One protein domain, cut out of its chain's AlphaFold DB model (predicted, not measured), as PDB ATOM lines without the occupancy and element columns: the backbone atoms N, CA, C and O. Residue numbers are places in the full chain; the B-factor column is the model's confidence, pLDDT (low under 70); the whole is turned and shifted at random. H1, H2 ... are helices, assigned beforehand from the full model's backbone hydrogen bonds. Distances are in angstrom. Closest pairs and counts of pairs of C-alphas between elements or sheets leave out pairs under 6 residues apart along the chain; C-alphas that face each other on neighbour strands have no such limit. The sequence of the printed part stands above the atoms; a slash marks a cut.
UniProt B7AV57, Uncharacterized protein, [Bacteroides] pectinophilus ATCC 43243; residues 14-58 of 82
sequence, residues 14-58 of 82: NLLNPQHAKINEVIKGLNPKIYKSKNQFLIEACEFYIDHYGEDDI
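What this domain is: This is residues 14 to 58 of the 82 residues of an uncharacterized protein of [Bacteroides] pectinophilus ATCC 43243 (UniProt B7AV57). Two helices meet near one end as an open V, H1 making one arm and the longer H2 the other, with residues 29 to 37 looping round the corner between them. The free arm tip, residues 16 to 22, of which 18 to 22 belong to H1, sticks out. The printed part has 45 residues with two named helices, H1 then H2, and no named strand; its class is all helix. It is loose, with a radius of gyration of the C-alphas of 12.6 A, and flat, spanning 32 by 29 by 12 A.

How they stand to each other: Look first at H1, residues 18 to 28, then at H2, residues 38 to 53. They are close but not clearly touching; their closest C-alphas, of Ile 27 and Lys 38, are 6.2 A apart. They run opposite ways at a steep tilt of 52 degrees. In H1 and H2 every O i to N i+4 pair is within hydrogen-bond range.

Where its parts are: Find C-alpha 18 at (-22.524, -71.967, 226.625); from there H1 runs 15.3 A to C-alpha 28. Find C-alpha 38 at (-30.596, -71.005, 244.356); H2 runs 22.6 A to C-alpha 53 at (-25.646, -50.560, 236.116).

The domain as a whole: The two C-alphas farthest apart, of Lys 33 and Asp 57, are 34.0 A apart. The link from H1 to H2 is short, and the printed part has no cut. Residues 54 to 57 have pLDDT under 70.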
ATOM      1  N   ASN A  14     -31.107 -72.791 228.416       96.12
ATOM      2  CA  ASN A  14     -30.795 -73.610 227.248       96.12
ATOM      3  C   ASN A  14     -29.373 -74.163 227.388       96.12
ATOM      4  O   ASN A  14     -28.417 -73.415 227.235       96.12
ATOM      5  N   LEU A  15     -29.215 -75.463 227.641       96.06
ATOM      6  CA  LEU A  15     -27.893 -76.064 227.862       96.06
ATOM      7  C   LEU A  15     -27.015 -76.136 226.600       96.06
ATOM      8  O   LEU A  15     -25.818 -76.372 226.721       96.06
ATOM      9  N   LEU A  16     -27.579 -75.895 225.411       96.94
ATOM     10  CA  LEU A  16     -26.793 -75.717 224.185       96.94
ATOM     11  C   LEU A  16     -26.164 -74.319 224.096       96.94
ATOM     12  O   LEU A  16     -25.217 -74.126 223.340       96.94
ATOM     13  N   ASN A  17     -26.672 -73.343 224.857       97.38
ATOM     14  CA  ASN A  17     -26.042 -72.036 224.980       97.38
ATOM     15  C   ASN A  17     -24.924 -72.116 226.046       97.38
ATOM     16  O   ASN A  17     -25.230 -72.358 227.220       97.38
ATOM     17  N   PRO A  18     -23.647 -71.860 225.691       97.31
ATOM     18  CA  PRO A  18     -22.524 -71.967 226.625       97.31
ATOM     19  C   PRO A  18     -22.655 -71.083 227.872       97.31
ATOM     20  O   PRO A  18     -22.259 -71.487 228.966       97.31
ATOM     21  N   GLN A  19     -23.249 -69.894 227.739       96.50
ATOM     22  CA  GLN A  19     -23.474 -68.982 228.861       96.50
ATOM     23  C   GLN A  19     -24.458 -69.586 229.869       96.50
ATOM     24  O   GLN A  19     -24.202 -69.597 231.073       96.50
ATOM     25  N   HIS A  20     -25.566 -70.140 229.380       96.88
ATOM     26  CA  HIS A  20     -26.586 -70.767 230.220       96.88
ATOM     27  C   HIS A  20     -26.062 -72.062 230.851       96.88
ATOM     28  O   HIS A  20     -26.359 -72.338 232.012       96.88
ATOM     29  N   ALA A  21     -25.259 -72.835 230.113       96.94
ATOM     30  CA  ALA A  21     -24.596 -74.024 230.634       96.94
ATOM     31  C   ALA A  21     -23.659 -73.671 231.799       96.94
ATOM     32  O   ALA A  21     -23.770 -74.266 232.871       96.94
ATOM     33  N   LYS A  22     -22.819 -72.637 231.638       96.19
ATOM     34  CA  LYS A  22     -21.952 -72.119 232.709       96.19
ATOM     35  C   LYS A  22     -22.753 -71.716 233.951       96.19
ATOM     36  O   LYS A  22     -22.399 -72.110 235.059       96.19
ATOM     37  N   ILE A  23     -23.843 -70.967 233.771       95.19
ATOM     38  CA  ILE A  23     -24.726 -70.553 234.875       95.19
ATOM     39  C   ILE A  23     -25.331 -71.777 235.577       95.19
ATOM     40  O   ILE A  23     -25.334 -71.851 236.805       95.19
ATOM     41  N   ASN A  24     -25.809 -72.760 234.813       95.56
ATOM     42  CA  ASN A  24     -26.377 -73.988 235.360       95.56
ATOM     43  C   ASN A  24     -25.370 -74.762 236.228       95.56
ATOM     44  O   ASN A  24     -25.750 -75.237 237.297       95.56
ATOM     45  N   GLU A  25     -24.113 -74.890 235.798       95.44
ATOM     46  CA  GLU A  25     -23.085 -75.598 236.575       95.44
ATOM     47  C   GLU A  25     -22.805 -74.913 237.916       95.44
ATOM     48  O   GLU A  25     -22.790 -75.575 238.955       95.44
ATOM     49  N   VAL A  26     -22.704 -73.580 237.926       93.75
ATOM     50  CA  VAL A  26     -22.527 -72.810 239.169       93.75
ATOM     51  C   VAL A  26     -23.728 -72.983 240.100       93.75
ATOM     52  O   VAL A  26     -23.555 -73.288 241.278       93.75
ATOM     53  N   ILE A  27     -24.952 -72.848 239.581       93.88
ATOM     54  CA  ILE A  27     -26.181 -72.939 240.386       93.88
ATOM     55  C   ILE A  27     -26.396 -74.357 240.941       93.88
ATOM     56  O   ILE A  27     -26.918 -74.523 242.048       93.88
ATOM     57  N   LYS A  28     -26.028 -75.398 240.185       92.56
ATOM     58  CA  LYS A  28     -26.079 -76.793 240.651       92.56
ATOM     59  C   LYS A  28     -25.051 -77.067 241.747       92.56
ATOM     60  O   LYS A  28     -25.377 -77.789 242.685       92.56
ATOM     61  N   GLY A  29     -23.859 -76.486 241.632       93.25
ATOM     62  CA  GLY A  29     -22.749 -76.643 242.570       93.25
ATOM     63  C   GLY A  29     -22.692 -75.604 243.693       93.25
ATOM     64  O   GLY A  29     -21.631 -75.447 244.298       93.25
ATOM     65  N   LEU A  30     -23.780 -74.870 243.966       94.25
ATOM     66  CA  LEU A  30     -23.779 -73.828 244.997       94.25
ATOM     67  C   LEU A  30     -23.367 -74.394 246.354       94.25
ATOM     68  O   LEU A  30     -23.914 -75.391 246.825       94.25
ATOM     69  N   ASN A  31     -22.427 -73.711 247.005       93.25
ATOM     70  CA  ASN A  31     -21.992 -74.069 248.344       93.25
ATOM     71  C   ASN A  31     -23.095 -73.712 249.361       93.25
ATOM     72  O   ASN A  31     -23.322 -72.522 249.604       93.25
ATOM     73  N   PRO A  32     -23.729 -74.704 250.017       90.62
ATOM     74  CA  PRO A  32     -24.835 -74.459 250.940       90.62
ATOM     75  C   PRO A  32     -24.404 -73.742 252.228       90.62
ATOM     76  O   PRO A  32     -25.251 -73.255 252.971       90.62
ATOM     77  N   LYS A  33     -23.093 -73.664 252.510       93.88
ATOM     78  CA  LYS A  33     -22.558 -72.874 253.630       93.88
ATOM     79  C   LYS A  33     -22.587 -71.368 253.359       93.88
ATOM     80  O   LYS A  33     -22.544 -70.600 254.310       93.88
ATOM     81  N   ILE A  34     -22.621 -70.965 252.086       92.56
ATOM     82  CA  ILE A  34     -22.633 -69.559 251.661       92.56
ATOM     83  C   ILE A  34     -24.058 -69.161 251.271       92.56
ATOM     84  O   ILE A  34     -24.611 -68.220 251.832       92.56
ATOM     85  N   TYR A  35     -24.679 -69.924 250.369       93.25
ATOM     86  CA  TYR A  35     -26.017 -69.640 249.854       93.25
ATOM     87  C   TYR A  35     -27.010 -70.692 250.325       93.25
ATOM     88  O   TYR A  35     -26.848 -71.881 250.052       93.25
ATOM     89  N   LYS A  36     -28.089 -70.262 250.986       89.75
ATOM     90  CA  LYS A  36     -29.109 -71.181 251.518       89.75
ATOM     91  C   LYS A  36     -30.039 -71.722 250.434       89.75
ATOM     92  O   LYS A  36     -30.716 -72.724 250.645       89.75
ATOM     93  N   SER A  37     -30.106 -71.058 249.279       92.25
ATOM     94  CA  SER A  37     -30.898 -71.506 248.136       92.25
ATOM     95  C   SER A  37     -30.395 -70.914 246.821       92.25
ATOM     96  O   SER A  37     -29.725 -69.883 246.797       92.25
ATOM     97  N   LYS A  38     -30.799 -71.539 245.710       92.50
ATOM     98  CA  LYS A  38     -30.596 -71.005 244.356       92.50
ATOM     99  C   LYS A  38     -31.280 -69.648 244.178       92.50
ATOM    100  O   LYS A  38     -30.718 -68.768 243.544       92.50
ATOM    101  N   ASN A  39     -32.464 -69.476 244.769       92.19
ATOM    102  CA  ASN A  39     -33.216 -68.227 244.681       92.19
ATOM    103  C   ASN A  39     -32.482 -67.083 245.378       92.19
ATOM    104  O   ASN A  39     -32.407 -66.005 244.811       92.19
ATOM    105  N   GLN A  40     -31.903 -67.329 246.559       93.12
ATOM    106  CA  GLN A  40     -31.103 -66.325 247.262       93.12
ATOM    107  C   GLN A  40     -29.939 -65.847 246.383       93.12
ATOM    108  O   GLN A  40     -29.791 -64.652 246.172       93.12
ATOM    109  N   PHE A  41     -29.177 -66.783 245.808       94.56
ATOM    110  CA  PHE A  41     -28.075 -66.450 244.903       94.56
ATOM    111  C   PHE A  41     -28.534 -65.615 243.695       94.56
ATOM    112  O   PHE A  41     -27.894 -64.629 243.347       94.56
ATOM    113  N   LEU A  42     -29.645 -66.001 243.058       93.69
ATOM    114  CA  LEU A  42     -30.183 -65.279 241.902       93.69
ATOM    115  C   LEU A  42     -30.660 -63.867 242.265       93.69
ATOM    116  O   LEU A  42     -30.433 -62.948 241.488       93.69
ATOM    117  N   ILE A  43     -31.294 -63.692 243.429       93.25
ATOM    118  CA  ILE A  43     -31.755 -62.380 243.906       93.25
ATOM    119  C   ILE A  43     -30.560 -61.458 244.152       93.25
ATOM    120  O   ILE A  43     -30.539 -60.364 243.601       93.25
ATOM    121  N   GLU A  44     -29.547 -61.923 244.888       93.94
ATOM    122  CA  GLU A  44     -28.342 -61.131 245.178       93.94
ATOM    123  C   GLU A  44     -27.579 -60.755 243.896       93.94
ATOM    124  O   GLU A  44     -27.080 -59.640 243.764       93.94
ATOM    125  N   ALA A  45     -27.514 -61.659 242.910       92.06
ATOM    126  CA  ALA A  45     -26.890 -61.363 241.621       92.06
ATOM    127  C   ALA A  45     -27.665 -60.301 240.820       92.06
ATOM    128  O   ALA A  45     -27.047 -59.448 240.180       92.06
ATOM    129  N   CYS A  46     -29.001 -60.351 240.844       91.06
ATOM    130  CA  CYS A  46     -29.844 -59.337 240.212       91.06
ATOM    131  C   CYS A  46     -29.720 -57.979 240.913       91.06
ATOM    132  O   CYS A  46     -29.562 -56.977 240.228       91.06
ATOM    133  N   GLU A  47     -29.756 -57.955 242.246       92.69
ATOM    134  CA  GLU A  47     -29.589 -56.742 243.063       92.69
ATOM    135  C   GLU A  47     -28.240 -56.078 242.775       92.69
ATOM    136  O   GLU A  47     -28.200 -54.919 242.371       92.69
ATOM    137  N   PHE A  48     -27.148 -56.852 242.807       91.88
ATOM    138  CA  PHE A  48     -25.821 -56.358 242.438       91.88
ATOM    139  C   PHE A  48     -25.807 -55.743 241.033       91.88
ATOM    140  O   PHE A  48     -25.213 -54.689 240.824       91.88
ATOM    141  N   TYR A  49     -26.451 -56.385 240.055       89.25
ATOM    142  CA  TYR A  49     -26.506 -55.854 238.696       89.25
ATOM    143  C   TYR A  49     -27.296 -54.537 238.619       89.25
ATOM    144  O   TYR A  49     -26.838 -53.595 237.978       89.25
ATOM    145  N   ILE A  50     -28.447 -54.445 239.288       88.75
ATOM    146  CA  ILE A  50     -29.267 -53.224 239.318       88.75
ATOM    147  C   ILE A  50     -28.490 -52.067 239.957       88.75
ATOM    148  O   ILE A  50     -28.394 -50.994 239.360       88.75
ATOM    149  N   ASP A  51     -27.853 -52.314 241.101       87.94
ATOM    150  CA  ASP A  51     -27.112 -51.296 241.852       87.94
ATOM    151  C   ASP A  51     -25.904 -50.743 241.082       87.94
ATOM    152  O   ASP A  51     -25.549 -49.573 241.229       87.94
ATOM    153  N   HIS A  52     -25.254 -51.574 240.258       86.06
ATOM    154  CA  HIS A  52     -24.021 -51.193 239.559       86.06
ATOM    155  C   HIS A  52     -24.252 -50.626 238.155       86.06
ATOM    156  O   HIS A  52     -23.404 -49.879 237.668       86.06
ATOM    157  N   TYR A  53     -25.358 -50.983 237.494       77.00
ATOM    158  CA  TYR A  53     -25.646 -50.560 236.116       77.00
ATOM    159  C   TYR A  53     -26.796 -49.546 236.008       77.00
ATOM    160  O   TYR A  53     -27.013 -49.017 234.922       77.00
ATOM    161  N   GLY A  54     -27.459 -49.215 237.121       67.00
ATOM    162  CA  GLY A  54     -28.481 -48.174 237.196       67.00
ATOM    163  C   GLY A  54     -29.889 -48.720 236.974       67.00
ATOM    164  O   GLY A  54     -30.202 -49.306 235.940       67.00
ATOM    165  N   GLU A  55     -30.761 -48.486 237.954       67.62
ATOM    166  CA  GLU A  55     -32.158 -48.932 237.934       67.62
ATOM    167  C   GLU A  55     -32.969 -48.306 236.786       67.62
ATOM    168  O   GLU A  55     -33.918 -48.920 236.317       67.62
ATOM    169  N   ASP A  56     -32.575 -47.132 236.284       67.44
ATOM    170  CA  ASP A  56     -33.321 -46.370 235.271       67.44
ATOM    171  C   ASP A  56     -33.158 -46.872 233.823       67.44
ATOM    172  O   ASP A  56     -33.991 -46.547 232.971       67.44
ATOM    173  N   ASP A  57     -32.096 -47.636 233.537       69.12
ATOM    174  CA  ASP A  57     -31.737 -48.082 232.178       69.12
ATOM    175  C   ASP A  57     -32.088 -49.561 231.914       69.12
ATOM    176  O   ASP A  57     -32.040 -50.027 230.773       69.12
ATOM    177  N   ILE A  58     -32.447 -50.314 232.959       73.62
ATOM    178  CA  ILE A  58     -32.749 -51.752 232.887       73.62
ATOM    179  C   ILE A  58     -34.214 -52.023 232.506       73.62
ATOM    180  O   ILE A  58     -34.450 -52.763 231.542       73.62
TER     181      ILE A  58